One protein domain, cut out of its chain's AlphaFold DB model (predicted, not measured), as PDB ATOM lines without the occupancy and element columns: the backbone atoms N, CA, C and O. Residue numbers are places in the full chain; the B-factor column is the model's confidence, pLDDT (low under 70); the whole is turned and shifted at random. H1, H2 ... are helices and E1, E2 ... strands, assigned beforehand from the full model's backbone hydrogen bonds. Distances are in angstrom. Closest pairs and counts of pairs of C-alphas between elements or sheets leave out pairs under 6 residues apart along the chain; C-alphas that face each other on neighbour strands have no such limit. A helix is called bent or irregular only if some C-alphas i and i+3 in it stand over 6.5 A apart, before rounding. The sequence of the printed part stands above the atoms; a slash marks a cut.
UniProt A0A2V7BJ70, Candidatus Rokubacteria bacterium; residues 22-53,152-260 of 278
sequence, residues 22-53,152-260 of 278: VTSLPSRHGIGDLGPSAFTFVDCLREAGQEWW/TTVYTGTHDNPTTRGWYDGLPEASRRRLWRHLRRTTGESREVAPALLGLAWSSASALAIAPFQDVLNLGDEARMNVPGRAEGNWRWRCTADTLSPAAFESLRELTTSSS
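Overview. This is residues 22 to 53 and 152 to 260 of the 278 residues of a protein of Candidatus Rokubacteria bacterium (UniProt A0A2V7BJ70). A core of the helix H4, a ribbon of two short strands E1 and E2 beside it and the small helix H5 has H2 packed on H4 and H6 packed on H5, while H1 and H3 lie at opposite ends of the longest axis and a long link, residues 217 to 245, loops out between H5 and H6. The printed part has 141 residues, with six named helices and two named strands in the order H1 E1 H2 H3 H4 E2 H5 H6. The strands form a parallel sheet, E1 beside E2. The class is mostly helix, though under half of the residues are in named elements. The whole is compact, with a radius of gyration of the C-alphas of 15.6 A and spans of 46 by 40 by 28 A.

Along the chain. E1 is residues 153 to 155, 6.7 A long, and E2 is residues 208 to 212, 13.5 A long. H4, residues 190 to 203, runs 20.7 A and is only just irregular, with C-alphas 191 and 194 6.9 A apart. H2 is residues 164 to 170, 10.0 A long; H3 is residues 173 to 182, 14.3 A; H5 is residues 213 to 216, 5.0 A. H1, residues 36 to 47, begins at C-alpha 36 (-58.512, -37.131, -17.276) and runs 16.6 A. H6, residues 246 to 258, runs 17.8 A to C-alpha 258 (-38.210, -27.405, -37.331); it is irregular, with C-alphas 248 and 251 7.5 A apart.

Arrangement. E1 and E2 are parallel neighbours at 24 degrees; N 154 and O 208, and N 210 and O 154, are each 2.9 A apart, within hydrogen-bond range. E1, then H2 H3 H4, then E2 form a strand-helix-strand unit, two parallel neighbour strands with helices between them along the chain. The closest C-alphas of H4 and E2, those of Trp 202 and Ala 209, are 5.8 A apart. H4 touches H2 at a steep tilt of 46 degrees, opposite ways, closest at C-alphas 194 and 164, 5.3 A. With residues 194 to 198 alone H4 touches H5, closest at C-alphas 194 and 215, 5.8 A. H6 touches H5 with residues 248 to 252 alone, closest at C-alphas 252 and 216, 6.7 A. H4 and H6 only just touch, with 3 pairs of C-alphas within 8 A, the closest those of Gly 199 and Leu 255, 6.8 A. H1 touches H6 with residues 44 to 47 alone, at a shallow tilt of 29 degrees, the same way, closest at C-alphas 44 and 246, 5.5 A. H3 and H4 are near each other, with 6 pairs of C-alphas within 10 A. H3 is close to but not clearly touching H2, closest at C-alphas 176 and 168, 7.1 A. Each O i to N i+4 pair is within hydrogen-bond range in H1, H2 and H3; H4 has 8 of 10, H6 7 of 9, and H5 is too short for such a pair.

Size, cuts and confidence. The two C-alphas farthest apart, those of His 29 and Thr 186, are 47.6 A apart. Residues 54 to 151 are not printed, and C-alphas 53 and 152 are 16.8 A apart across this cut. The link from H5 to H6, 29 residues, is long. The mean pLDDT of the printed part is 94.8, and no printed residue is under 70.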
ATOM      1  N   VAL A  22     -54.862 -46.487 -25.523       96.19
ATOM      2  CA  VAL A  22     -55.493 -45.866 -24.341       96.19
ATOM      3  C   VAL A  22     -55.080 -46.574 -23.050       96.19
ATOM      4  O   VAL A  22     -54.775 -45.915 -22.063       96.19
ATOM      5  N   THR A  23     -54.939 -47.904 -23.071       94.38
ATOM      6  CA  THR A  23     -54.543 -48.676 -21.878       94.38
ATOM      7  C   THR A  23     -53.146 -48.344 -21.360       94.38
ATOM      8  O   THR A  23     -52.850 -48.632 -20.198       94.38
ATOM      9  N   SER A  24     -52.298 -47.732 -22.192       95.50
ATOM     10  CA  SER A  24     -50.970 -47.270 -21.801       95.50
ATOM     11  C   SER A  24     -51.003 -45.986 -20.976       95.50
ATOM     12  O   SER A  24     -49.988 -45.650 -20.377       95.50
ATOM     13  N   LEU A  25     -52.127 -45.272 -20.910       95.81
ATOM     14  CA  LEU A  25     -52.240 -44.072 -20.087       95.81
ATOM     15  C   LEU A  25     -52.254 -44.418 -18.585       95.81
ATOM     16  O   LEU A  25     -52.715 -45.502 -18.187       95.81
ATOM     17  N   PRO A  26     -51.753 -43.515 -17.723       92.56
ATOM     18  CA  PRO A  26     -51.915 -43.648 -16.286       92.56
ATOM     19  C   PRO A  26     -53.394 -43.511 -15.917       92.56
ATOM     20  O   PRO A  26     -54.129 -42.713 -16.490       92.56
ATOM     21  N   SER A  27     -53.825 -44.297 -14.944       88.69
ATOM     22  CA  SER A  27     -55.166 -44.225 -14.366       88.69
ATOM     23  C   SER A  27     -55.100 -44.758 -12.947       88.69
ATOM     24  O   SER A  27     -54.316 -45.672 -12.653       88.69
ATOM     25  N   ARG A  28     -55.942 -44.193 -12.082       86.00
ATOM     26  CA  ARG A  28     -56.125 -44.645 -10.705       86.00
ATOM     27  C   ARG A  28     -56.974 -45.913 -10.612       86.00
ATOM     28  O   ARG A  28     -57.201 -46.355  -9.500       86.00
ATOM     29  N   HIS A  29     -57.424 -46.496 -11.730       86.31
ATOM     30  CA  HIS A  29     -58.347 -47.639 -11.765       86.31
ATOM     31  C   HIS A  29     -57.818 -48.810 -12.597       86.31
ATOM     32  O   HIS A  29     -58.516 -49.372 -13.430       86.31
ATOM     33  N   GLY A  30     -56.570 -49.227 -12.414       83.50
ATOM     34  CA  GLY A  30     -56.041 -50.360 -13.177       83.50
ATOM     35  C   GLY A  30     -55.401 -49.910 -14.474       83.50
ATOM     36  O   GLY A  30     -54.265 -49.461 -14.416       83.50
ATOM     37  N   ILE A  31     -56.068 -50.066 -15.620       87.31
ATOM     38  CA  ILE A  31     -55.525 -49.720 -16.949       87.31
ATOM     39  C   ILE A  31     -55.875 -48.282 -17.338       87.31
ATOM     40  O   ILE A  31     -56.738 -47.681 -16.717       87.31
ATOM     41  N   GLY A  32     -55.211 -47.726 -18.353       92.88
ATOM     42  CA  GLY A  32     -55.616 -46.428 -18.897       92.88
ATOM     43  C   GLY A  32     -57.023 -46.457 -19.505       92.88
ATOM     44  O   GLY A  32     -57.407 -47.441 -20.143       92.88
ATOM     45  N   ASP A  33     -57.754 -45.363 -19.317       94.81
ATOM     46  CA  ASP A  33     -59.146 -45.156 -19.719       94.81
ATOM     47  C   ASP A  33     -59.299 -43.843 -20.514       94.81
ATOM     48  O   ASP A  33     -58.336 -43.099 -20.724       94.81
ATOM     49  N   LEU A  34     -60.511 -43.569 -21.000       96.00
ATOM     50  CA  LEU A  34     -60.881 -42.325 -21.682       96.00
ATOM     51  C   LEU A  34     -61.286 -41.228 -20.677       96.00
ATOM     52  O   LEU A  34     -62.334 -40.604 -20.816       96.00
ATOM     53  N   GLY A  35     -60.468 -41.037 -19.643       95.50
ATOM     54  CA  GLY A  35     -60.663 -40.072 -18.563       95.50
ATOM     55  C   GLY A  35     -59.662 -38.913 -18.572       95.50
ATOM     56  O   GLY A  35     -59.104 -38.579 -19.623       95.50
ATOM     57  N   PRO A  36     -59.387 -38.300 -17.402       95.50
ATOM     58  CA  PRO A  36     -58.512 -37.131 -17.276       95.50
ATOM     59  C   PRO A  36     -57.152 -37.278 -17.974       95.50
ATOM     60  O   PRO A  36     -56.728 -36.386 -18.707       95.50
ATOM     61  N   SER A  37     -56.495 -38.435 -17.844       96.19
ATOM     62  CA  SER A  37     -55.194 -38.684 -18.478       96.19
ATOM     63  C   SER A  37     -55.262 -38.714 -20.010       96.19
ATOM     64  O   SER A  37     -54.293 -38.345 -20.674       96.19
ATOM     65  N   ALA A  38     -56.391 -39.123 -20.601       97.31
ATOM     66  CA  ALA A  38     -56.584 -39.050 -22.049       97.31
ATOM     67  C   ALA A  38     -56.696 -37.595 -22.520       97.31
ATOM     68  O   ALA A  38     -56.095 -37.242 -23.535       97.31
ATOM     69  N   PHE A  39     -57.384 -36.737 -21.759       97.44
ATOM     70  CA  PHE A  39     -57.418 -35.296 -22.028       97.44
ATOM     71  C   PHE A  39     -56.029 -34.665 -21.902       97.44
ATOM     72  O   PHE A  39     -55.582 -34.009 -22.840       97.44
ATOM     73  N   THR A  40     -55.283 -34.967 -20.831       97.69
ATOM     74  CA  THR A  40     -53.896 -34.496 -20.672       97.69
ATOM     75  C   THR A  40     -53.002 -34.930 -21.835       97.69
ATOM     76  O   THR A  40     -52.189 -34.144 -22.321       97.69
ATOM     77  N   PHE A  41     -53.156 -36.165 -22.324       98.06
ATOM     78  CA  PHE A  41     -52.419 -36.640 -23.495       98.06
ATOM     79  C   PHE A  41     -52.755 -35.834 -24.753       98.06
ATOM     80  O   PHE A  41     -51.844 -35.417 -25.469       98.06
ATOM     81  N   VAL A  42     -54.041 -35.574 -25.012       97.94
ATOM     82  CA  VAL A  42     -54.488 -34.749 -26.147       97.94
ATOM     83  C   VAL A  42     -53.953 -33.319 -26.046       97.94
ATOM     84  O   VAL A  42     -53.494 -32.776 -27.054       97.94
ATOM     85  N   ASP A  43     -53.941 -32.728 -24.852       97.62
ATOM     86  CA  ASP A  43     -53.379 -31.394 -24.632       97.62
ATOM     87  C   ASP A  43     -51.873 -31.359 -24.909       97.62
ATOM     88  O   ASP A  43     -51.417 -30.501 -25.668       97.62
ATOM     89  N   CYS A  44     -51.116 -32.342 -24.409       97.88
ATOM     90  CA  CYS A  44     -49.683 -32.466 -24.689       97.88
ATOM     91  C   CYS A  44     -49.404 -32.646 -26.190       97.88
ATOM     92  O   CYS A  44     -48.487 -32.030 -26.736       97.88
ATOM     93  N   LEU A  45     -50.209 -33.457 -26.887       97.25
ATOM     94  CA  LEU A  45     -50.108 -33.623 -28.338       97.25
ATOM     95  C   LEU A  45     -50.321 -32.297 -29.066       97.25
ATOM     96  O   LEU A  45     -49.506 -31.922 -29.913       97.25
ATOM     97  N   ARG A  46     -51.388 -31.577 -28.714       95.88
ATOM     98  CA  ARG A  46     -51.720 -30.277 -29.301       95.88
ATOM     99  C   ARG A  46     -50.599 -29.263 -29.076       95.88
ATOM    100  O   ARG A  46     -50.197 -28.588 -30.023       95.88
ATOM    101  N   GLU A  47     -50.075 -29.166 -27.857       94.88
ATOM    102  CA  GLU A  47     -48.969 -28.264 -27.507       94.88
ATOM    103  C   GLU A  47     -47.677 -28.604 -28.257       94.88
ATOM    104  O   GLU A  47     -46.944 -27.711 -28.693       94.88
ATOM    105  N   ALA A  48     -47.439 -29.895 -28.496       95.94
ATOM    106  CA  ALA A  48     -46.330 -30.386 -29.301       95.94
ATOM    107  C   ALA A  48     -46.554 -30.270 -30.820       95.94
ATOM    108  O   ALA A  48     -45.718 -30.728 -31.603       95.94
ATOM    109  N   GLY A  49     -47.673 -29.687 -31.263       94.38
ATOM    110  CA  GLY A  49     -48.012 -29.516 -32.678       94.38
ATOM    111  C   GLY A  49     -48.421 -30.808 -33.392       94.38
ATOM    112  O   GLY A  49     -48.396 -30.855 -34.621       94.38
ATOM    113  N   GLN A  50     -48.769 -31.857 -32.644       95.56
ATOM    114  CA  GLN A  50     -49.271 -33.115 -33.189       95.56
ATOM    115  C   GLN A  50     -50.762 -32.990 -33.498       95.56
ATOM    116  O   GLN A  50     -51.546 -32.536 -32.667       95.56
ATOM    117  N   GLU A  51     -51.171 -33.433 -34.684       92.50
ATOM    118  CA  GLU A  51     -52.580 -33.400 -35.105       92.50
ATOM    119  C   GLU A  51     -53.271 -34.757 -34.990       92.50
ATOM    120  O   GLU A  51     -54.495 -34.840 -35.084       92.50
ATOM    121  N   TRP A  52     -52.488 -35.824 -34.813       95.62
ATOM    122  CA  TRP A  52     -52.987 -37.192 -34.803       95.62
ATOM    123  C   TRP A  52     -52.602 -37.911 -33.518       95.62
ATOM    124  O   TRP A  52     -51.424 -38.072 -33.199       95.62
ATOM    125  N   TRP A  53     -53.618 -38.437 -32.841       97.62
ATOM    126  CA  TRP A  53     -53.476 -39.580 -31.953       97.62
ATOM    127  C   TRP A  53     -53.893 -40.825 -32.734       97.62
ATOM    128  O   TRP A  53     -55.071 -41.025 -33.033       97.62
ATOM    129  N   THR A 152     -48.431 -40.906 -48.412       90.88
ATOM    130  CA  THR A 152     -47.866 -41.997 -47.601       90.88
ATOM    131  C   THR A 152     -47.827 -41.597 -46.136       90.88
ATOM    132  O   THR A 152     -47.697 -40.408 -45.828       90.88
ATOM    133  N   THR A 153     -47.903 -42.595 -45.260       93.44
ATOM    134  CA  THR A 153     -47.612 -42.449 -43.833       93.44
ATOM    135  C   THR A 153     -46.292 -43.142 -43.537       93.44
ATOM    136  O   THR A 153     -46.093 -44.287 -43.948       93.44
ATOM    137  N   VAL A 154     -45.391 -42.453 -42.845       97.12
ATOM    138  CA  VAL A 154     -44.141 -43.030 -42.347       97.12
ATOM    139  C   VAL A 154     -44.257 -43.301 -40.854       97.12
ATOM    140  O   VAL A 154     -44.833 -42.500 -40.119       97.12
ATOM    141  N   TYR A 155     -43.684 -44.423 -40.427       98.50
ATOM    142  CA  TYR A 155     -43.575 -44.821 -39.030       98.50
ATOM    143  C   TYR A 155     -42.106 -45.019 -38.666       98.50
ATOM    144  O   TYR A 155     -41.350 -45.544 -39.486       98.50
ATOM    145  N   THR A 156     -41.704 -44.655 -37.445       98.00
ATOM    146  CA  THR A 156     -40.455 -45.189 -36.866       98.00
ATOM    147  C   THR A 156     -40.617 -46.677 -36.552       98.00
ATOM    148  O   THR A 156     -39.763 -47.491 -36.896       98.00
ATOM    149  N   GLY A 157     -41.774 -47.035 -35.997       97.88
ATOM    150  CA  GLY A 157     -42.230 -48.394 -35.748       97.88
ATOM    151  C   GLY A 157     -43.732 -48.424 -35.462       97.88
ATOM    152  O   GLY A 157     -44.398 -47.391 -35.384       97.88
ATOM    153  N   THR A 158     -44.273 -49.626 -35.316       97.88
ATOM    154  CA  THR A 158     -45.659 -49.882 -34.903       97.88
ATOM    155  C   THR A 158     -45.681 -50.587 -33.545       97.88
ATOM    156  O   THR A 158     -44.632 -50.857 -32.968       97.88
ATOM    157  N   HIS A 159     -46.866 -50.930 -33.035       96.44
ATOM    158  CA  HIS A 159     -47.003 -51.668 -31.776       96.44
ATOM    159  C   HIS A 159     -46.406 -53.092 -31.812       96.44
ATOM    160  O   HIS A 159     -46.068 -53.623 -30.757       96.44
ATOM    161  N   ASP A 160     -46.258 -53.696 -32.996       97.12
ATOM    162  CA  ASP A 160     -45.685 -55.041 -33.182       97.12
ATOM    163  C   ASP A 160     -44.152 -55.051 -33.247       97.12
ATOM    164  O   ASP A 160     -43.494 -56.090 -33.087       97.12
ATOM    165  N   ASN A 161     -43.562 -53.885 -33.505       98.12
ATOM    166  CA  ASN A 161     -42.122 -53.727 -33.550       98.12
ATOM    167  C   ASN A 161     -41.561 -53.567 -32.125       98.12
ATOM    168  O   ASN A 161     -42.256 -53.071 -31.235       98.12
ATOM    169  N   PRO A 162     -40.294 -53.957 -31.887       98.00
ATOM    170  CA  PRO A 162     -39.537 -53.401 -30.770       98.00
ATOM    171  C   PRO A 162     -39.575 -51.870 -30.804       98.00
ATOM    172  O   PRO A 162     -39.768 -51.279 -31.871       98.00
ATOM    173  N   THR A 163     -39.303 -51.225 -29.669       98.56
ATOM    174  CA  THR A 163     -38.967 -49.792 -29.691       98.56
ATOM    175  C   THR A 163     -37.763 -49.562 -30.599       98.56
ATOM    176  O   THR A 163     -36.954 -50.468 -30.822       98.56
ATOM    177  N   THR A 164     -37.594 -48.351 -31.120       98.62
ATOM    178  CA  THR A 164     -36.480 -48.050 -32.025       98.62
ATOM    179  C   THR A 164     -35.121 -48.345 -31.374       98.62
ATOM    180  O   THR A 164     -34.225 -48.885 -32.030       98.62
ATOM    181  N   ARG A 165     -34.963 -48.071 -30.070       98.25
ATOM    182  CA  ARG A 165     -33.746 -48.444 -29.329       98.25
ATOM    183  C   ARG A 165     -33.619 -49.951 -29.144       98.25
ATOM    184  O   ARG A 165     -32.558 -50.487 -29.441       98.25
ATOM    185  N   GLY A 166     -34.685 -50.637 -28.721       98.19
ATOM    186  CA  GLY A 166     -34.674 -52.094 -28.564       98.19
ATOM    187  C   GLY A 166     -34.320 -52.816 -29.868       98.19
ATOM    188  O   GLY A 166     -33.477 -53.713 -29.891       98.19
ATOM    189  N   TRP A 167     -34.879 -52.350 -30.987       98.56
ATOM    190  CA  TRP A 167     -34.533 -52.818 -32.327       98.56
ATOM    191  C   TRP A 167     -33.049 -52.603 -32.632       98.56
ATOM    192  O   TRP A 167     -32.370 -53.547 -33.035       98.56
ATOM    193  N   TYR A 168     -32.532 -51.389 -32.419       98.38
ATOM    194  CA  TYR A 168     -31.133 -51.050 -32.682       98.38
ATOM    195  C   TYR A 168     -30.153 -51.881 -31.840       98.38
ATOM    196  O   TYR A 168     -29.144 -52.380 -32.356       98.38
ATOM    197  N   ASP A 169     -30.469 -52.078 -30.562       97.81
ATOM    198  CA  ASP A 169     -29.674 -52.873 -29.629       97.81
ATOM    199  C   ASP A 169     -29.650 -54.357 -30.030       97.81
ATOM    200  O   ASP A 169     -28.641 -55.031 -29.828       97.81
ATOM    201  N   GLY A 170     -30.684 -54.850 -30.715       96.88
ATOM    202  CA  GLY A 170     -30.709 -56.189 -31.308       96.88
ATOM    203  C   GLY A 170     -29.970 -56.335 -32.648       96.88
ATOM    204  O   GLY A 170     -29.767 -57.457 -33.116       96.88
ATOM    205  N   LEU A 171     -29.563 -55.240 -33.305       97.44
ATOM    206  CA  LEU A 171     -28.945 -55.315 -34.633       97.44
ATOM    207  C   LEU A 171     -27.497 -55.830 -34.599       97.44
ATOM    208  O   LEU A 171     -26.701 -55.392 -33.765       97.44
ATOM    209  N   PRO A 172     -27.080 -56.627 -35.605       97.81
ATOM    210  CA  PRO A 172     -25.670 -56.891 -35.853       97.81
ATOM    211  C   PRO A 172     -24.891 -55.602 -36.139       97.81
ATOM    212  O   PRO A 172     -25.375 -54.696 -36.824       97.81
ATOM    213  N   GLU A 173     -23.626 -55.562 -35.729       95.88
ATOM    214  CA  GLU A 173     -22.756 -54.387 -35.862       95.88
ATOM    215  C   GLU A 173     -22.634 -53.880 -37.316       95.88
ATOM    216  O   GLU A 173     -22.655 -52.679 -37.597       95.88
ATOM    217  N   ALA A 174     -22.594 -54.791 -38.294       96.44
ATOM    218  CA  ALA A 174     -22.569 -54.426 -39.711       96.44
ATOM    219  C   ALA A 174     -23.847 -53.703 -40.183       96.44
ATOM    220  O   ALA A 174     -23.787 -52.926 -41.141       96.44
ATOM    221  N   SER A 175     -24.993 -53.959 -39.550       97.50
ATOM    222  CA  SER A 175     -26.263 -53.274 -39.821       97.50
ATOM    223  C   SER A 175     -26.301 -51.908 -39.139       97.50
ATOM    224  O   SER A 175     -26.672 -50.928 -39.783       97.50
ATOM    225  N   ARG A 176     -25.800 -51.801 -37.900       97.12
ATOM    226  CA  ARG A 176     -25.653 -50.517 -37.190       97.12
ATOM    227  C   ARG A 176     -24.763 -49.535 -37.956       97.12
ATOM    228  O   ARG A 176     -25.149 -48.390 -38.171       97.12
ATOM    229  N   ARG A 177     -23.617 -49.995 -38.476       95.69
ATOM    230  CA  ARG A 177     -22.745 -49.166 -39.335       95.69
ATOM    231  C   ARG A 177     -23.435 -48.700 -40.616       95.69
ATOM    232  O   ARG A 177     -23.188 -47.589 -41.080       95.69
ATOM    233  N   ARG A 178     -24.277 -49.546 -41.219       96.50
ATOM    234  CA  ARG A 178     -25.049 -49.177 -42.418       96.50
ATOM    235  C   ARG A 178     -26.094 -48.107 -42.103       96.50
ATOM    236  O   ARG A 178     -26.214 -47.168 -42.884       96.50
ATOM    237  N   LEU A 179     -26.782 -48.226 -40.969       96.94
ATOM    238  CA  LEU A 179     -27.751 -47.240 -40.495       96.94
ATOM    239  C   LEU A 179     -27.104 -45.865 -40.303       96.94
ATOM    240  O   LEU A 179     -27.547 -44.894 -40.910       96.94
ATOM    241  N   TRP A 180     -26.019 -45.782 -39.530       97.44
ATOM    242  CA  TRP A 180     -25.356 -44.499 -39.277       97.44
ATOM    243  C   TRP A 180     -24.809 -43.866 -40.554       97.44
ATOM    244  O   TRP A 180     -25.014 -42.675 -40.784       97.44
ATOM    245  N   ARG A 181     -24.237 -44.672 -41.459       96.25
ATOM    246  CA  ARG A 181     -23.813 -44.192 -42.780       96.25
ATOM    247  C   ARG A 181     -24.979 -43.623 -43.591       96.25
ATOM    248  O   ARG A 181     -24.807 -42.604 -44.252       96.25
ATOM    249  N   HIS A 182     -26.149 -44.262 -43.548       95.44
ATOM    250  CA  HIS A 182     -27.351 -43.755 -44.213       95.44
ATOM    251  C   HIS A 182     -27.799 -42.409 -43.626       95.44
ATOM    252  O   HIS A 182     -28.125 -41.489 -44.372       95.44
ATOM    253  N   LEU A 183     -27.704 -42.264 -42.302       95.06
ATOM    254  CA  LEU A 183     -27.943 -41.017 -41.567       95.06
ATOM    255  C   LEU A 183     -26.795 -39.997 -41.699       95.06
ATOM    256  O   LEU A 183     -26.810 -38.972 -41.024       95.06
ATOM    257  N   ARG A 184     -25.800 -40.258 -42.563       95.00
ATOM    258  CA  ARG A 184     -24.619 -39.409 -42.799       95.00
ATOM    259  C   ARG A 184     -23.796 -39.134 -41.533       95.00
ATOM    260  O   ARG A 184     -23.176 -38.083 -41.406       95.00
ATOM    261  N   ARG A 185     -23.759 -40.103 -40.618       93.12
ATOM    262  CA  ARG A 185     -22.941 -40.103 -39.401       93.12
ATOM    263  C   ARG A 185     -21.915 -41.236 -39.452       93.12
ATOM    264  O   ARG A 185     -22.197 -42.317 -39.968       93.12
ATOM    265  N   THR A 186     -20.726 -41.005 -38.902       86.62
ATOM    266  CA  THR A 186     -19.662 -42.025 -38.851       86.62
ATOM    267  C   THR A 186     -20.015 -43.148 -37.874       86.62
ATOM    268  O   THR A 186     -19.869 -44.325 -38.200       86.62
ATOM    269  N   THR A 187     -20.518 -42.778 -36.694       90.75
ATOM    270  CA  THR A 187     -20.975 -43.668 -35.619       90.75
ATOM    271  C   THR A 187     -22.131 -43.008 -34.853       90.75
ATOM    272  O   THR A 187     -22.459 -41.836 -35.083       90.75
ATOM    273  N   GLY A 188     -22.742 -43.757 -33.939       92.44
ATOM    274  CA  GLY A 188     -23.698 -43.237 -32.968       92.44
ATOM    275  C   GLY A 188     -24.038 -44.287 -31.914       92.44
ATOM    276  O   GLY A 188     -23.817 -45.484 -32.122       92.44
ATOM    277  N   GLU A 189     -24.544 -43.818 -30.785       95.31
ATOM    278  CA  GLU A 189     -24.917 -44.615 -29.619       95.31
ATOM    279  C   GLU A 189     -26.390 -45.051 -29.672       95.31
ATOM    280  O   GLU A 189     -27.219 -44.436 -30.345       95.31
ATOM    281  N   SER A 190     -26.748 -46.077 -28.890       96.62
ATOM    282  CA  SER A 190     -28.132 -46.573 -28.771       96.62
ATOM    283  C   SER A 190     -29.139 -45.461 -28.460       96.62
ATOM    284  O   SER A 190     -30.156 -45.329 -29.133       96.62
ATOM    285  N   ARG A 191     -28.829 -44.576 -27.503       96.81
ATOM    286  CA  ARG A 191     -29.715 -43.462 -27.115       96.81
ATOM    287  C   ARG A 191     -29.936 -42.414 -28.211       96.81
ATOM    288  O   ARG A 191     -30.820 -41.578 -28.067       96.81
ATOM    289  N   GLU A 192     -29.128 -42.418 -29.266       97.75
ATOM    290  CA  GLU A 192     -29.222 -41.448 -30.356       97.75
ATOM    291  C   GLU A 192     -30.080 -41.956 -31.519       97.75
ATOM    292  O   GLU A 192     -30.457 -41.171 -32.389       97.75
ATOM    293  N   VAL A 193     -30.394 -43.256 -31.561       98.06
ATOM    294  CA  VAL A 193     -31.043 -43.862 -32.727       98.06
ATOM    295  C   VAL A 193     -32.512 -43.461 -32.867       98.06
ATOM    296  O   VAL A 193     -32.931 -43.132 -33.977       98.06
ATOM    297  N   ALA A 194     -33.283 -43.413 -31.773       98.12
ATOM    298  CA  ALA A 194     -34.688 -43.014 -31.845       98.12
ATOM    299  C   ALA A 194     -34.850 -41.531 -32.215       98.12
ATOM    300  O   ALA A 194     -35.561 -41.266 -33.184       98.12
ATOM    301  N   PRO A 195     -34.126 -40.571 -31.598       98.12
ATOM    302  CA  PRO A 195     -34.148 -39.178 -32.049       98.12
ATOM    303  C   PRO A 195     -33.738 -39.016 -33.519       98.12
ATOM    304  O   PRO A 195     -34.353 -38.245 -34.253       98.12
ATOM    305  N   ALA A 196     -32.735 -39.771 -33.985       97.88
ATOM    306  CA  ALA A 196     -32.294 -39.700 -35.374       97.88
ATOM    307  C   ALA A 196     -33.346 -40.232 -36.364       97.88
ATOM    308  O   ALA A 196     -33.565 -39.620 -37.412       97.88
ATOM    309  N   LEU A 197     -34.016 -41.347 -36.047       98.12
ATOM    310  CA  LEU A 197     -35.077 -41.898 -36.895       98.12
ATOM    311  C   LEU A 197     -36.373 -41.087 -36.831       98.12
ATOM    312  O   LEU A 197     -37.013 -40.923 -37.868       98.12
ATOM    313  N   LEU A 198     -36.716 -40.516 -35.673       98.00
ATOM    314  CA  LEU A 198     -37.774 -39.508 -35.550       98.00
ATOM    315  C   LEU A 198     -37.484 -38.322 -36.473       98.00
ATOM    316  O   LEU A 198     -38.323 -37.965 -37.296       98.00
ATOM    317  N   GLY A 199     -36.265 -37.775 -36.411       97.06
ATOM    318  CA  GLY A 199     -35.812 -36.695 -37.286       97.06
ATOM    319  C   GLY A 199     -35.960 -37.031 -38.772       97.06
ATOM    320  O   GLY A 199     -36.521 -36.253 -39.548       97.06
ATOM    321  N   LEU A 200     -35.528 -38.231 -39.169       96.56
ATOM    322  CA  LEU A 200     -35.671 -38.713 -40.541       96.56
ATOM    323  C   LEU A 200     -37.150 -38.833 -40.954       96.56
ATOM    324  O   LEU A 200     -37.529 -38.321 -42.008       96.56
ATOM    325  N   ALA A 201     -37.996 -39.444 -40.121       96.75
ATOM    326  CA  ALA A 201     -39.427 -39.592 -40.384       96.75
ATOM    327  C   ALA A 201     -40.141 -38.230 -40.503       96.75
ATOM    328  O   ALA A 201     -40.870 -37.996 -41.473       96.75
ATOM    329  N   TRP A 202     -39.868 -37.291 -39.594       95.81
ATOM    330  CA  TRP A 202     -40.437 -35.938 -39.616       95.81
ATOM    331  C   TRP A 202     -39.929 -35.107 -40.805       95.81
ATOM    332  O   TRP A 202     -40.688 -34.348 -41.411       95.81
ATOM    333  N   SER A 203     -38.684 -35.289 -41.236       93.44
ATOM    334  CA  SER A 203     -38.153 -34.619 -42.436       93.44
ATOM    335  C   SER A 203     -38.662 -35.209 -43.761       93.44
ATOM    336  O   SER A 203     -38.514 -34.588 -44.813       93.44
ATOM    337  N   SER A 204     -39.287 -36.392 -43.735       93.12
ATOM    338  CA  SER A 204     -39.682 -37.113 -44.950       93.12
ATOM    339  C   SER A 204     -40.730 -36.371 -45.797       93.12
ATOM    340  O   SER A 204     -41.461 -35.496 -45.320       93.12
ATOM    341  N   ALA A 205     -40.864 -36.784 -47.061       90.81
ATOM    342  CA  ALA A 205     -41.906 -36.304 -47.971       90.81
ATOM    343  C   ALA A 205     -43.301 -36.917 -47.701       90.81
ATOM    344  O   ALA A 205     -44.252 -36.605 -48.419       90.81
ATOM    345  N   SER A 206     -43.436 -37.798 -46.701       91.56
ATOM    346  CA  SER A 206     -44.707 -38.439 -46.355       91.56
ATOM    347  C   SER A 206     -45.726 -37.428 -45.838       91.56
ATOM    348  O   SER A 206     -45.380 -36.505 -45.093       91.56
ATOM    349  N   ALA A 207     -46.991 -37.630 -46.208       90.56
ATOM    350  CA  ALA A 207     -48.095 -36.762 -45.807       90.56
ATOM    351  C   ALA A 207     -48.321 -36.802 -44.294       90.56
ATOM    352  O   ALA A 207     -48.644 -35.789 -43.683       90.56
ATOM    353  N   LEU A 208     -48.085 -37.961 -43.683       92.81
ATOM    354  CA  LEU A 208     -48.195 -38.162 -42.248       92.81
ATOM    355  C   LEU A 208     -46.932 -38.851 -41.720       92.81
ATOM    356  O   LEU A 208     -46.426 -39.784 -42.344       92.81
ATOM    357  N   ALA A 209     -46.413 -38.373 -40.596       96.62
ATOM    358  CA  ALA A 209     -45.367 -39.042 -39.831       96.62
ATOM    359  C   ALA A 209     -45.932 -39.419 -38.463       96.62
ATOM    360  O   ALA A 209     -46.475 -38.560 -37.775       96.62
ATOM    361  N   ILE A 210     -45.835 -40.692 -38.092       97.94
ATOM    362  CA  ILE A 210     -46.307 -41.204 -36.806       97.94
ATOM    363  C   ILE A 210     -45.153 -41.904 -36.093       97.94
ATOM    364  O   ILE A 210     -44.365 -42.607 -36.722       97.94
ATOM    365  N   ALA A 211     -45.069 -41.759 -34.776       98.44
ATOM    366  CA  ALA A 211     -44.159 -42.552 -33.956       98.44
ATOM    367  C   ALA A 211     -44.867 -43.117 -32.720       98.44
ATOM    368  O   ALA A 211     -45.738 -42.441 -32.170       98.44
ATOM    369  N   PRO A 212     -44.509 -44.324 -32.250       98.56
ATOM    370  CA  PRO A 212     -44.921 -44.803 -30.937       98.56
ATOM    371  C   PRO A 212     -44.447 -43.846 -29.840       98.56
ATOM    372  O   PRO A 212     -43.325 -43.338 -29.899       98.56
ATOM    373  N   PHE A 213     -45.263 -43.622 -28.811       98.50
ATOM    374  CA  PHE A 213     -44.880 -42.731 -27.709       98.50
ATOM    375  C   PHE A 213     -43.609 -43.204 -26.980       98.50
ATOM    376  O   PHE A 213     -42.825 -42.398 -26.490       98.50
ATOM    377  N   GLN A 214     -43.337 -44.510 -26.988       98.38
ATOM    378  CA  GLN A 214     -42.097 -45.097 -26.477       98.38
ATOM    379  C   GLN A 214     -40.840 -44.548 -27.163       98.38
ATOM    380  O   GLN A 214     -39.815 -44.372 -26.505       98.38
ATOM    381  N   ASP A 215     -40.911 -44.267 -28.469       98.50
ATOM    382  CA  ASP A 215     -39.797 -43.687 -29.224       98.50
ATOM    383  C   ASP A 215     -39.628 -42.200 -28.900       98.50
ATOM    384  O   ASP A 215     -38.497 -41.729 -28.793       98.50
ATOM    385  N   VAL A 216     -40.736 -41.479 -28.678       98.06
ATOM    386  CA  VAL A 216     -40.722 -40.078 -28.213       98.06
ATOM    387  C   VAL A 216     -40.027 -39.974 -26.854       98.06
ATOM    388  O   VAL A 216     -39.161 -39.127 -26.661       98.06
ATOM    389  N   LEU A 217     -40.329 -40.905 -25.945       97.75
ATOM    390  CA  LEU A 217     -39.678 -41.033 -24.638       97.75
ATOM    391  C   LEU A 217     -38.273 -41.667 -24.711       97.75
ATOM    392  O   LEU A 217     -37.576 -41.749 -23.697       97.75
ATOM    393  N   ASN A 218     -37.845 -42.107 -25.898       97.81
ATOM    394  CA  ASN A 218     -36.552 -42.732 -26.161       97.81
ATOM    395  C   ASN A 218     -36.271 -43.949 -25.248       97.81
ATOM    396  O   ASN A 218     -35.183 -44.069 -24.674       97.81
ATOM    397  N   LEU A 219     -37.258 -44.836 -25.087       97.62
ATOM    398  CA  LEU A 219     -37.201 -46.028 -24.224       97.62
ATOM    399  C   LEU A 219     -36.606 -47.252 -24.941       97.62
ATOM    400  O   LEU A 219     -36.578 -47.303 -26.171       97.62
ATOM    401  N   GLY A 220     -36.102 -48.224 -24.174       96.69
ATOM    402  CA  GLY A 220     -35.548 -49.489 -24.669       96.69
ATOM    403  C   GLY A 220     -36.612 -50.568 -24.900       96.69
ATOM    404  O   GLY A 220     -37.806 -50.274 -25.002       96.69
ATOM    405  N   ASP A 221     -36.187 -51.826 -25.052       95.38
ATOM    406  CA  ASP A 221     -37.092 -52.952 -25.355       95.38
ATOM    407  C   ASP A 221     -38.037 -53.292 -24.186       95.38
ATOM    408  O   ASP A 221     -39.088 -53.893 -24.392       95.38
ATOM    409  N   GLU A 222     -37.734 -52.828 -22.967       94.88
ATOM    410  CA  GLU A 222     -38.616 -52.933 -21.798       94.88
ATOM    411  C   GLU A 222     -39.982 -52.263 -22.004       94.88
ATOM    412  O   GLU A 222     -40.949 -52.592 -21.315       94.88
ATOM    413  N   ALA A 223     -40.066 -51.334 -22.961       96.56
ATOM    414  CA  ALA A 223     -41.282 -50.616 -23.311       96.56
ATOM    415  C   ALA A 223     -42.017 -51.193 -24.536       96.56
ATOM    416  O   ALA A 223     -42.991 -50.606 -25.017       96.56
ATOM    417  N   ARG A 224     -41.573 -52.338 -25.069       96.56
ATOM    418  CA  ARG A 224     -42.200 -52.966 -26.236       96.56
ATOM    419  C   ARG A 224     -43.665 -53.315 -25.961       96.56
ATOM    420  O   ARG A 224     -43.990 -53.945 -24.957       96.56
ATOM    421  N   MET A 225     -44.552 -52.931 -26.884       95.50
ATOM    422  CA  MET A 225     -45.995 -53.119 -26.706       95.50
ATOM    423  C   MET A 225     -46.440 -54.550 -27.011       95.50
ATOM    424  O   MET A 225     -47.163 -55.146 -26.216       95.50
ATOM    425  N   ASN A 226     -46.023 -55.105 -28.150       95.81
ATOM    426  CA  ASN A 226     -46.419 -56.441 -28.580       95.81
ATOM    427  C   ASN A 226     -45.251 -57.201 -29.224       95.81
ATOM    428  O   ASN A 226     -44.420 -56.642 -29.947       95.81
ATOM    429  N   VAL A 227     -45.206 -58.508 -28.972       95.12
ATOM    430  CA  VAL A 227     -44.343 -59.474 -29.651       95.12
ATOM    431  C   VAL A 227     -45.250 -60.435 -30.427       95.12
ATOM    432  O   VAL A 227     -45.835 -61.337 -29.821       95.12
ATOM    433  N   PRO A 228     -45.377 -60.277 -31.757       93.19
ATOM    434  CA  PRO A 228     -46.191 -61.174 -32.569       93.19
ATOM    435  C   PRO A 228     -45.825 -62.647 -32.351       93.19
ATOM    436  O   PRO A 228     -44.650 -63.009 -32.319       93.19
ATOM    437  N   GLY A 229     -46.843 -63.495 -32.187       90.62
ATOM    438  CA  GLY A 229     -46.678 -64.931 -31.928       90.62
ATOM    439  C   GLY A 229     -46.456 -65.313 -30.459       90.62
ATOM    440  O   GLY A 229     -46.465 -66.500 -30.145       90.62
ATOM    441  N   ARG A 230     -46.303 -64.348 -29.540       88.69
ATOM    442  CA  ARG A 230     -46.248 -64.612 -28.095       88.69
ATOM    443  C   ARG A 230     -47.638 -64.455 -27.477       88.69
ATOM    444  O   ARG A 230     -48.274 -63.427 -27.676       88.69
ATOM    445  N   ALA A 231     -48.093 -65.445 -26.710       84.81
ATOM    446  CA  ALA A 231     -49.437 -65.437 -26.119       84.81
ATOM    447  C   ALA A 231     -49.580 -64.521 -24.888       84.81
ATOM    448  O   ALA A 231     -50.668 -64.024 -24.625       84.81
ATOM    449  N   GLU A 232     -48.497 -64.284 -24.143       85.94
ATOM    450  CA  GLU A 232     -48.529 -63.571 -22.861       85.94
ATOM    451  C   GLU A 232     -47.456 -62.483 -22.772       85.94
ATOM    452  O   GLU A 232     -46.373 -62.604 -23.352       85.94
ATOM    453  N   GLY A 233     -47.721 -61.454 -21.962       85.69
ATOM    454  CA  GLY A 233     -46.768 -60.377 -21.671       85.69
ATOM    455  C   GLY A 233     -46.892 -59.145 -22.574       85.69
ATOM    456  O   GLY A 233     -46.157 -58.185 -22.369       85.69
ATOM    457  N   ASN A 234     -47.826 -59.150 -23.524       91.06
ATOM    458  CA  ASN A 234     -48.081 -58.049 -24.453       91.06
ATOM    459  C   ASN A 234     -49.148 -57.090 -23.920       91.06
ATOM    460  O   ASN A 234     -49.944 -57.473 -23.071       91.06
ATOM    461  N   TRP A 235     -49.217 -55.881 -24.477       91.88
ATOM    462  CA  TRP A 235     -50.243 -54.865 -24.194       91.88
ATOM    463  C   TRP A 235     -50.206 -54.294 -22.772       91.88
ATOM    464  O   TRP A 235     -51.185 -53.742 -22.275       91.88
ATOM    465  N   ARG A 236     -49.042 -54.411 -22.123       90.31
ATOM    466  CA  ARG A 236     -48.837 -54.109 -20.699       90.31
ATOM    467  C   ARG A 236     -48.053 -52.834 -20.431       90.31
ATOM    468  O   ARG A 236     -48.021 -52.386 -19.288       90.31
ATOM    469  N   TRP A 237     -47.384 -52.280 -21.441       93.69
ATOM    470  CA  TRP A 237     -46.594 -51.070 -21.251       93.69
ATOM    471  C   TRP A 237     -47.496 -49.859 -20.997       93.69
ATOM    472  O   TRP A 237     -48.515 -49.675 -21.673       93.69
ATOM    473  N   ARG A 238     -47.092 -49.026 -20.033       92.94
ATOM    474  CA  ARG A 238     -47.801 -47.811 -19.631       92.94
ATOM    475  C   ARG A 238     -46.835 -46.659 -19.409       92.94
ATOM    476  O   ARG A 238     -45.745 -46.860 -18.877       92.94
ATOM    477  N   CYS A 239     -47.265 -45.455 -19.764       91.62
ATOM    478  CA  CYS A 239     -46.619 -44.236 -19.319       91.62
ATOM    479  C   CYS A 239     -47.068 -43.887 -17.889       91.62
ATOM    480  O   CYS A 239     -48.109 -44.316 -17.390       91.62
ATOM    481  N   THR A 240     -46.222 -43.130 -17.202       90.56
ATOM    482  CA  THR A 240     -46.475 -42.568 -15.869       90.56
ATOM    483  C   THR A 240     -46.994 -41.142 -15.989       90.56
ATOM    484  O   THR A 240     -46.845 -40.526 -17.046       90.56
ATOM    485  N   ALA A 241     -47.532 -40.603 -14.892       88.62
ATOM    486  CA  ALA A 241     -47.885 -39.187 -14.803       88.62
ATOM    487  C   ALA A 241     -46.691 -38.276 -15.155       88.62
ATOM    488  O   ALA A 241     -46.848 -37.354 -15.944       88.62
ATOM    489  N   ASP A 242     -45.479 -38.604 -14.692       88.75
ATOM    490  CA  ASP A 242     -44.268 -37.820 -14.984       88.75
ATOM    491  C   ASP A 242     -43.950 -37.769 -16.485       88.75
ATOM    492  O   ASP A 242     -43.592 -36.728 -17.039       88.75
ATOM    493  N   THR A 243     -44.100 -38.907 -17.167       91.25
ATOM    494  CA  THR A 243     -43.893 -39.007 -18.620       91.25
ATOM    495  C   THR A 243     -45.074 -38.485 -19.438       91.25
ATOM    496  O   THR A 243     -44.936 -38.306 -20.642       91.25
ATOM    497  N   LEU A 244     -46.228 -38.251 -18.810       94.62
ATOM    498  CA  LEU A 244     -47.398 -37.620 -19.410       94.62
ATOM    499  C   LEU A 244     -47.427 -36.136 -19.019       94.62
ATOM    500  O   LEU A 244     -48.329 -35.661 -18.338       94.62
ATOM    501  N   SER A 245     -46.387 -35.412 -19.422       94.06
ATOM    502  CA  SER A 245     -46.202 -33.999 -19.101       94.06
ATOM    503  C   SER A 245     -45.709 -33.224 -20.322       94.06
ATOM    504  O   SER A 245     -45.034 -33.815 -21.169       94.06
ATOM    505  N   PRO A 246     -45.949 -31.902 -20.412       94.19
ATOM    506  CA  PRO A 246     -45.453 -31.088 -21.524       94.19
ATOM    507  C   PRO A 246     -43.941 -31.235 -21.757       94.19
ATOM    508  O   PRO A 246     -43.487 -31.333 -22.896       94.19
ATOM    509  N   ALA A 247     -43.158 -31.365 -20.679       94.31
ATOM    510  CA  ALA A 247     -41.709 -31.554 -20.746       94.31
ATOM    511  C   ALA A 247     -41.299 -32.830 -21.504       94.31
ATOM    512  O   ALA A 247     -40.303 -32.826 -22.227       94.31
ATOM    513  N   ALA A 248     -42.072 -33.914 -21.383       93.50
ATOM    514  CA  ALA A 248     -41.804 -35.163 -22.092       93.50
ATOM    515  C   ALA A 248     -42.020 -35.053 -23.616       93.50
ATOM    516  O   ALA A 248     -41.489 -35.866 -24.372       93.50
ATOM    517  N   PHE A 249     -42.767 -34.043 -24.072       97.00
ATOM    518  CA  PHE A 249     -43.052 -33.793 -25.485       97.00
ATOM    519  C   PHE A 249     -42.191 -32.678 -26.096       97.00
ATOM    520  O   PHE A 249     -42.270 -32.459 -27.305       97.00
ATOM    521  N   GLU A 250     -41.350 -31.993 -25.318       96.12
ATOM    522  CA  GLU A 250     -40.635 -30.798 -25.790       96.12
ATOM    523  C   GLU A 250     -39.736 -31.095 -27.001       96.12
ATOM    524  O   GLU A 250     -39.823 -30.420 -28.023       96.12
ATOM    525  N   SER A 251     -38.962 -32.186 -26.978       95.44
ATOM    526  CA  SER A 251     -38.144 -32.568 -28.141       95.44
ATOM    527  C   SER A 251     -38.985 -32.887 -29.385       95.44
ATOM    528  O   SER A 251     -38.559 -32.636 -30.513       95.44
ATOM    529  N   LEU A 252     -40.196 -33.429 -29.205       96.62
ATOM    530  CA  LEU A 252     -41.119 -33.689 -30.310       96.62
ATOM    531  C   LEU A 252     -41.704 -32.386 -30.866       96.62
ATOM    532  O   LEU A 252     -41.865 -32.250 -32.083       96.62
ATOM    533  N   ARG A 253     -41.992 -31.423 -29.990       96.12
ATOM    534  CA  ARG A 253     -42.440 -30.077 -30.349       96.12
ATOM    535  C   ARG A 253     -41.390 -29.361 -31.192       96.12
ATOM    536  O   ARG A 253     -41.694 -28.956 -32.312       96.12
ATOM    537  N   GLU A 254     -40.151 -29.293 -30.710       95.25
ATOM    538  CA  GLU A 254     -39.012 -28.708 -31.431       95.25
ATOM    539  C   GLU A 254     -38.820 -29.358 -32.810       95.25
ATOM    540  O   GLU A 254     -38.658 -28.678 -33.834       95.25
ATOM    541  N   LEU A 255     -38.898 -30.692 -32.868       95.62
ATOM    542  CA  LEU A 255     -38.802 -31.439 -34.118       95.62
ATOM    543  C   LEU A 255     -39.957 -31.116 -35.080       95.62
ATOM    544  O   LEU A 255     -39.763 -30.980 -36.292       95.62
ATOM    545  N   THR A 256     -41.173 -30.971 -34.566       94.62
ATOM    546  CA  THR A 256     -42.364 -30.671 -35.373       94.62
ATOM    547  C   THR A 256     -42.319 -29.255 -35.936       94.62
ATOM    548  O   THR A 256     -42.608 -29.054 -37.121       94.62
ATOM    549  N   THR A 257     -41.862 -28.288 -35.135       91.94
ATOM    550  CA  THR A 257     -41.615 -26.912 -35.577       91.94
ATOM    551  C   THR A 257     -40.528 -26.857 -36.654       91.94
ATOM    552  O   THR A 257     -40.767 -26.322 -37.737       91.94
ATOM    553  N   SER A 258     -39.357 -27.453 -36.406       91.94
ATOM    554  CA  SER A 258     -38.210 -27.405 -37.331       91.94
ATOM    555  C   SER A 258     -38.450 -28.142 -38.652       91.94
ATOM    556  O   SER A 258     -37.945 -27.731 -39.696       91.94
ATOM    557  N   SER A 259     -39.264 -29.198 -38.646       89.31
ATOM    558  CA  SER A 259     -39.590 -29.975 -39.848       89.31
ATOM    559  C   SER A 259     -40.758 -29.417 -40.663       89.31
ATOM    560  O   SER A 259     -41.148 -30.044 -41.652       89.31
ATOM    561  N   SER A 260     -41.325 -28.262 -40.286       82.31
ATOM    562  CA  SER A 260     -42.503 -27.673 -40.943       82.31
ATOM    563  C   SER A 260     -43.642 -28.692 -41.117       82.31
ATOM    564  O   SER A 260     -44.239 -28.811 -42.192       82.31
TER     565      SER A 260